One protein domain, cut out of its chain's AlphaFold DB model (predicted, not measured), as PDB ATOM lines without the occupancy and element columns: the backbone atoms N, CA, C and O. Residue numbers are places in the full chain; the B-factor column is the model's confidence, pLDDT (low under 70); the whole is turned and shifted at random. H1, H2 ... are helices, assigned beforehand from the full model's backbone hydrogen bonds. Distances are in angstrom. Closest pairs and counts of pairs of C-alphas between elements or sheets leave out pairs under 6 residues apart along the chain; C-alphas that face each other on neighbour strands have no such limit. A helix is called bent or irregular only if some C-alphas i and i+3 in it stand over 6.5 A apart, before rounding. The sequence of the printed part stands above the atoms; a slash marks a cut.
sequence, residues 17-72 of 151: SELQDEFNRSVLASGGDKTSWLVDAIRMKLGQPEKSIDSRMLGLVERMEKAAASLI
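This is residues 17 to 72 of the 151 residues of an uncharacterized protein of Salmonella enterica subsp. enterica serovar Heidelberg (UniProt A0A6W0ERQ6). Two helices, H1 and H2, make a corner like an L, and a third, longer helix, H3, sticks out from them as an arm, joined through a link at the far end of H2. The whole is an open chain of three helices with few contacts, and residues 53 to 72 of H3 stand free. The printed part has 56 residues with three named helices in the order H1, H2, H3 and no named strand; the class is all helix. It is only just loose, close to extended, with a radius of gyration of the C-alphas of 14.8 A, and it spans 46 by 25 by 17 A.

H1, residues 17 to 30, and H2, residues 34 to 45, only just touch, with 3 pairs of C-alphas within 8 A, and touch only at the corner by their tight link. The closest C-alphas of the two are those of Val 27 and Lys 34, 6.0 A apart. H1 touches H2 with residues 27 to 30 alone, and H2 touches H1 with residues 34 to 37 alone. Their lines stand about perpendicular, at 84 degrees. H3, residues 53 to 72, is apart from H1 and from H2. Every O i to N i+4 pair is within hydrogen-bond range in H2, against 8 of 10 in H1 and 15 of 16 in H3.

H1 begins at C-alpha 17 at (131.893, 13.023, 113.057) and is 20.8 A long; it is irregular, with C-alphas 18 and 21 being 7.1 A apart. H2 measures 16.4 A from C-alpha 34 at (123.488, 16.089, 126.807) to C-alpha 45. H3 measures 27.8 A and ends at C-alpha 72 at (109.734, 52.538, 122.967).

The C-alphas farthest apart, those of Ser 17 and Ile 72, are 46.4 A apart. The printed part has no cut. The link from H2 to H3 is short, with 7 residues. Mean pLDDT of the printed part is 81.1; residues 50 to 55 and 69 to 72 are under 70.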
ATOM      1  N   SER A  17     130.784  12.123 112.701       93.88
ATOM      2  CA  SER A  17     131.893  13.023 113.057       93.88
ATOM      3  C   SER A  17     131.615  14.484 112.714       93.88
ATOM      4  O   SER A  17     131.916  15.373 113.502       93.88
ATOM      5  N   GLU A  18     130.963  14.720 111.582       95.19
ATOM      6  CA  GLU A  18     130.581  16.031 111.069       95.19
ATOM      7  C   GLU A  18     129.531  16.747 111.933       95.19
ATOM      8  O   GLU A  18     129.403  17.964 111.856       95.19
ATOM      9  N   LEU A  19     128.805  16.014 112.785       94.00
ATOM     10  CA  LEU A  19     127.788  16.568 113.684       94.00
ATOM     11  C   LEU A  19     128.277  16.714 115.130       94.00
ATOM     12  O   LEU A  19     127.567  17.304 115.943       94.00
ATOM     13  N   GLN A  20     129.455  16.187 115.484       92.19
ATOM     14  CA  GLN A  20     129.914  16.164 116.880       92.19
ATOM     15  C   GLN A  20     130.146  17.567 117.443       92.19
ATOM     16  O   GLN A  20     129.700  17.867 118.555       92.19
ATOM     17  N   ASP A  21     130.808  18.434 116.678       93.88
ATOM     18  CA  ASP A  21     131.097  19.802 117.110       93.88
ATOM     19  C   ASP A  21     129.815  20.617 117.273       93.88
ATOM     20  O   ASP A  21     129.621  21.273 118.298       93.88
ATOM     21  N   GLU A  22     128.909  20.527 116.299       94.50
ATOM     22  CA  GLU A  22     127.634  21.246 116.325       94.50
ATOM     23  C   GLU A  22     126.723  20.752 117.455       94.50
ATOM     24  O   GLU A  22     126.113  21.553 118.165       94.50
ATOM     25  N   PHE A  23     126.694  19.438 117.695       91.88
ATOM     26  CA  PHE A  23     125.985  18.847 118.825       91.88
ATOM     27  C   PHE A  23     126.511  19.386 120.161       91.88
ATOM     28  O   PHE A  23     125.732  19.868 120.982       91.88
ATOM     29  N   ASN A  24     127.831  19.365 120.380       91.81
ATOM     30  CA  ASN A  24     128.416  19.857 121.629       91.81
ATOM     31  C   ASN A  24     128.161  21.363 121.827       91.81
ATOM     32  O   ASN A  24     127.828  21.781 122.937       91.81
ATOM     33  N   ARG A  25     128.258  22.175 120.763       92.44
ATOM     34  CA  ARG A  25     127.925  23.611 120.811       92.44
ATOM     35  C   ARG A  25     126.456  23.848 121.150       92.44
ATOM     36  O   ARG A  25     126.163  24.682 122.002       92.44
ATOM     37  N   SER A  26     125.548  23.097 120.535       90.62
ATOM     38  CA  SER A  26     124.105  23.196 120.784       90.62
ATOM     39  C   SER A  26     123.730  22.824 122.220       90.62
ATOM     40  O   SER A  26     122.897  23.493 122.833       90.62
ATOM     41  N   VAL A  27     124.372  21.795 122.783       89.31
ATOM     42  CA  VAL A  27     124.196  21.413 124.193       89.31
ATOM     43  C   VAL A  27     124.663  22.546 125.107       89.31
ATOM     44  O   VAL A  27     123.895  22.983 125.962       89.31
ATOM     45  N   LEU A  28     125.860  23.096 124.878       87.88
ATOM     46  CA  LEU A  28     126.375  24.231 125.654       87.88
ATOM     47  C   LEU A  28     125.451  25.456 125.579       87.88
ATOM     48  O   LEU A  28     125.156  26.065 126.604       87.88
ATOM     49  N   ALA A  29     124.953  25.790 124.386       83.81
ATOM     50  CA  ALA A  29     124.051  26.923 124.174       83.81
ATOM     51  C   ALA A  29     122.691  26.756 124.875       83.81
ATOM     52  O   ALA A  29     122.059  27.748 125.233       83.81
ATOM     53  N   SER A  30     122.239  25.516 125.089       80.81
ATOM     54  CA  SER A  30     120.996  25.233 125.815       80.81
ATOM     55  C   SER A  30     121.106  25.428 127.332       80.81
ATOM     56  O   SER A  30     120.082  25.535 128.003       80.81
ATOM     57  N   GLY A  31     122.331  25.464 127.876       80.06
ATOM     58  CA  GLY A  31     122.585  25.530 129.318       80.06
ATOM     59  C   GLY A  31     122.253  24.243 130.087       80.06
ATOM     60  O   GLY A  31     122.287  24.255 131.316       80.06
ATOM     61  N   GLY A  32     121.924  23.152 129.386       79.50
ATOM     62  CA  GLY A  32     121.625  21.837 129.959       79.50
ATOM     63  C   GLY A  32     122.707  20.789 129.684       79.50
ATOM     64  O   GLY A  32     123.704  21.042 129.006       79.50
ATOM     65  N   ASP A  33     122.504  19.581 130.208       87.88
ATOM     66  CA  ASP A  33     123.336  18.420 129.888       87.88
ATOM     67  C   ASP A  33     122.892  17.727 128.578       87.88
ATOM     68  O   ASP A  33     121.810  17.976 128.038       87.88
ATOM     69  N   LYS A  34     123.739  16.828 128.059       89.50
ATOM     70  CA  LYS A  34     123.488  16.089 126.807       89.50
ATOM     71  C   LYS A  34     122.208  15.253 126.855       89.50
ATOM     72  O   LYS A  34     121.519  15.158 125.843       89.50
ATOM     73  N   THR A  35     121.900  14.643 127.998       88.12
ATOM     74  CA  THR A  35     120.706  13.809 128.175       88.12
ATOM     75  C   THR A  35     119.457  14.677 128.099       88.12
ATOM     76  O   THR A  35     118.565  14.371 127.313       88.12
ATOM     77  N   SER A  36     119.420  15.783 128.840       85.06
ATOM     78  CA  SER A  36     118.320  16.747 128.825       85.06
ATOM     79  C   SER A  36     118.077  17.295 127.412       85.06
ATOM     80  O   SER A  36     116.953  17.258 126.914       85.06
ATOM     81  N   TRP A  37     119.147  17.683 126.710       89.94
ATOM     82  CA  TRP A  37     119.070  18.170 125.329       89.94
ATOM     83  C   TRP A  37     118.498  17.123 124.354       89.94
ATOM     84  O   TRP A  37     117.648  17.435 123.520       89.94
ATOM     85  N   LEU A  38     118.936  15.862 124.462       89.94
ATOM     86  CA  LEU A  38     118.456  14.766 123.610       89.94
ATOM     87  C   LEU A  38     117.013  14.376 123.911       89.94
ATOM     88  O   LEU A  38     116.247  14.125 122.984       89.94
ATOM     89  N   VAL A  39     116.636  14.319 125.188       86.75
ATOM     90  CA  VAL A  39     115.261  14.028 125.606       86.75
ATOM     91  C   VAL A  39     114.313  15.082 125.043       86.75
ATOM     92  O   VAL A  39     113.271  14.727 124.492       86.75
ATOM     93  N   ASP A  40     114.698  16.356 125.086       85.50
ATOM     94  CA  ASP A  40     113.924  17.438 124.483       85.50
ATOM     95  C   ASP A  40     113.826  17.308 122.961       85.50
ATOM     96  O   ASP A  40     112.734  17.435 122.400       85.50
ATOM     97  N   ALA A  41     114.923  16.970 122.279       87.44
ATOM     98  CA  ALA A  41     114.908  16.717 120.839       87.44
ATOM     99  C   ALA A  41     113.993  15.533 120.459       87.44
ATOM    100  O   ALA A  41     113.228  15.625 119.493       87.44
ATOM    101  N   ILE A  42     114.023  14.440 121.232       87.69
ATOM    102  CA  ILE A  42     113.150  13.268 121.052       87.69
ATOM    103  C   ILE A  42     111.689  13.669 121.248       87.69
ATOM    104  O   ILE A  42     110.862  13.422 120.375       87.69
ATOM    105  N   ARG A  43     111.373  14.349 122.352       84.44
ATOM    106  CA  ARG A  43     110.035  14.877 122.647       84.44
ATOM    107  C   ARG A  43     109.507  15.758 121.520       84.44
ATOM    108  O   ARG A  43     108.368  15.590 121.094       84.44
ATOM    109  N   MET A  44     110.341  16.647 120.980       83.31
ATOM    110  CA  MET A  44     109.984  17.464 119.820       83.31
ATOM    111  C   MET A  44     109.683  16.615 118.581       83.31
ATOM    112  O   MET A  44     108.686  16.867 117.906       83.31
ATOM    113  N   LYS A  45     110.508  15.603 118.279       86.19
ATOM    114  CA  LYS A  45     110.287  14.702 117.134       86.19
ATOM    115  C   LYS A  45     109.058  13.810 117.290       86.19
ATOM    116  O   LYS A  45     108.446  13.472 116.283       86.19
ATOM    117  N   LEU A  46     108.679  13.482 118.520       84.75
ATOM    118  CA  LEU A  46     107.472  12.723 118.844       84.75
ATOM    119  C   LEU A  46     106.212  13.598 118.969       84.75
ATOM    120  O   LEU A  46     105.142  13.074 119.264       84.75
ATOM    121  N   GLY A  47     106.310  14.918 118.772       78.31
ATOM    122  CA  GLY A  47     105.172  15.832 118.928       78.31
ATOM    123  C   GLY A  47     104.704  16.002 120.379       78.31
ATOM    124  O   GLY A  47     103.576  16.424 120.612       78.31
ATOM    125  N   GLN A  48     105.562  15.695 121.355       77.12
ATOM    126  CA  GLN A  48     105.294  15.775 122.796       77.12
ATOM    127  C   GLN A  48     106.297  16.692 123.518       77.12
ATOM    128  O   GLN A  48     106.971  16.250 124.452       77.12
ATOM    129  N   PRO A  49     106.479  17.955 123.092       71.94
ATOM    130  CA  PRO A  49     107.423  18.844 123.756       71.94
ATOM    131  C   PRO A  49     106.989  19.085 125.213       71.94
ATOM    132  O   PRO A  49     105.832  19.400 125.471       71.94
ATOM    133  N   GLU A  50     107.920  18.964 126.168       63.12
ATOM    134  CA  GLU A  50     107.650  19.201 127.603       63.12
ATOM    135  C   GLU A  50     107.153  20.630 127.856       63.12
ATOM    136  O   GLU A  50     106.318  20.886 128.720       63.12
ATOM    137  N   LYS A  51     107.626  21.558 127.022       62.41
ATOM    138  CA  LYS A  51     107.106  22.911 126.889       62.41
ATOM    139  C   LYS A  51     106.089  22.925 125.754       62.41
ATOM    140  O   LYS A  51     106.476  22.855 124.584       62.41
ATOM    141  N   SER A  52     104.801  23.023 126.091       64.88
ATOM    142  CA  SER A  52     103.726  23.194 125.107       64.88
ATOM    143  C   SER A  52     104.052  24.341 124.143       64.88
ATOM    144  O   SER A  52     104.792  25.268 124.494       64.88
ATOM    145  N   ILE A  53     103.497  24.302 122.928       65.06
ATOM    146  CA  ILE A  53     103.635  25.405 121.962       65.06
ATOM    147  C   ILE A  53     103.274  26.743 122.629       65.06
ATOM    148  O   ILE A  53     103.999  27.717 122.448       65.06
ATOM    149  N   ASP A  54     102.264  26.751 123.500       65.31
ATOM    150  CA  ASP A  54     101.828  27.930 124.252       65.31
ATOM    151  C   ASP A  54     102.918  28.489 125.169       65.31
ATOM    152  O   ASP A  54     103.163  29.690 125.169       65.31
ATOM    153  N   SER A  55     103.650  27.641 125.897       69.25
ATOM    154  CA  SER A  55     104.749  28.104 126.761       69.25
ATOM    155  C   SER A  55     105.937  28.666 125.965       69.25
ATOM    156  O   SER A  55     106.599  29.612 126.396       69.25
ATOM    157  N   ARG A  56     106.192  28.125 124.765       71.81
ATOM    158  CA  ARG A  56     107.216  28.643 123.844       71.81
ATOM    159  C   ARG A  56     106.789  29.973 123.225       71.81
ATOM    160  O   ARG A  56     107.629  30.861 123.084       71.81
ATOM    161  N   MET A  57     105.509  30.106 122.881       78.88
ATOM    162  CA  MET A  57     104.910  31.352 122.402       78.88
ATOM    163  C   MET A  57     104.920  32.420 123.492       78.88
ATOM    164  O   MET A  57     105.332  33.539 123.215       78.88
ATOM    165  N   LEU A  58     104.592  32.070 124.736       76.44
ATOM    166  CA  LEU A  58     104.635  32.993 125.868       76.44
ATOM    167  C   LEU A  58     106.048  33.552 126.083       76.44
ATOM    168  O   LEU A  58     106.232  34.763 126.093       76.44
ATOM    169  N   GLY A  59     107.073  32.693 126.124       78.12
ATOM    170  CA  GLY A  59     108.463  33.151 126.251       78.12
ATOM    171  C   GLY A  59     108.999  33.907 125.022       78.12
ATOM    172  O   GLY A  59     110.013  34.606 125.102       78.12
ATOM    173  N   LEU A  60     108.366  33.768 123.855       82.38
ATOM    174  CA  LEU A  60     108.646  34.618 122.697       82.38
ATOM    175  C   LEU A  60     107.984  35.990 122.857       82.38
ATOM    176  O   LEU A  60     108.662  36.997 122.665       82.38
ATOM    177  N   VAL A  61     106.709  36.021 123.252       84.94
ATOM    178  CA  VAL A  61     105.947  37.248 123.515       84.94
ATOM    179  C   VAL A  61     106.635  38.082 124.591       84.94
ATOM    180  O   VAL A  61     106.938  39.236 124.327       84.94
ATOM    181  N   GLU A  62     107.035  37.497 125.720       82.12
ATOM    182  CA  GLU A  62     107.761  38.214 126.782       82.12
ATOM    183  C   GLU A  62     109.074  38.844 126.285       82.12
ATOM    184  O   GLU A  62     109.429  39.971 126.642       82.12
ATOM    185  N   ARG A  63     109.822  38.138 125.423       82.56
ATOM    186  CA  ARG A  63     111.057  38.679 124.831       82.56
ATOM    187  C   ARG A  63     110.770  39.793 123.835       82.56
ATOM    188  O   ARG A  63     111.524  40.765 123.797       82.56
ATOM    189  N   MET A  64     109.701  39.672 123.053       84.06
ATOM    190  CA  MET A  64     109.255  40.716 122.134       84.06
ATOM    191  C   MET A  64     108.731  41.940 122.884       84.06
ATOM    192  O   MET A  64     109.078  43.048 122.503       84.06
ATOM    193  N   GLU A  65     107.985  41.768 123.972       82.69
ATOM    194  CA  GLU A  65     107.528  42.854 124.842       82.69
ATOM    195  C   GLU A  65     108.705  43.571 125.494       82.69
ATOM    196  O   GLU A  65     108.759  44.797 125.490       82.69
ATOM    197  N   LYS A  66     109.710  42.833 125.974       72.88
ATOM    198  CA  LYS A  66     110.935  43.429 126.520       72.88
ATOM    199  C   LYS A  66     111.736  44.184 125.457       72.88
ATOM    200  O   LYS A  66     112.242  45.273 125.726       72.88
ATOM    201  N   ALA A  67     111.845  43.628 124.250       71.69
ATOM    202  CA  ALA A  67     112.497  44.294 123.127       71.69
ATOM    203  C   ALA A  67     111.716  45.540 122.675       71.69
ATOM    204  O   ALA A  67     112.316  46.586 122.447       71.69
ATOM    205  N   ALA A  68     110.386  45.464 122.617       73.31
ATOM    206  CA  ALA A  68     109.506  46.578 122.291       73.31
ATOM    207  C   ALA A  68     109.557  47.669 123.366       73.31
ATOM    208  O   ALA A  68     109.696  48.837 123.026       73.31
ATOM    209  N   ALA A  69     109.554  47.312 124.652       67.31
ATOM    210  CA  ALA A  69     109.759  48.251 125.750       67.31
ATOM    211  C   ALA A  69     111.127  48.943 125.647       67.31
ATOM    212  O   ALA A  69     111.216  50.155 125.823       67.31
ATOM    213  N   SER A  70     112.179  48.206 125.278       59.88
ATOM    214  CA  SER A  70     113.505  48.782 125.024       59.88
ATOM    215  C   SER A  70     113.547  49.701 123.796       59.88
ATOM    216  O   SER A  70     114.377  50.607 123.761       59.88
ATOM    217  N   LEU A  71     112.701  49.471 122.789       64.25
ATOM    218  CA  LEU A  71     112.590  50.317 121.596       64.25
ATOM    219  C   LEU A  71     111.757  51.578 121.871       64.25
ATOM    220  O   LEU A  71     112.167  52.672 121.492       64.25
ATOM    221  N   ILE A  72     110.625  51.437 122.565       61.50
ATOM    222  CA  ILE A  72     109.734  52.538 122.967       61.50
ATOM    223  C   ILE A  72     110.437  53.470 123.958       61.50
ATOM    224  O   ILE A  72     110.261  54.683 123.886       61.50
TER     225      ILE A  72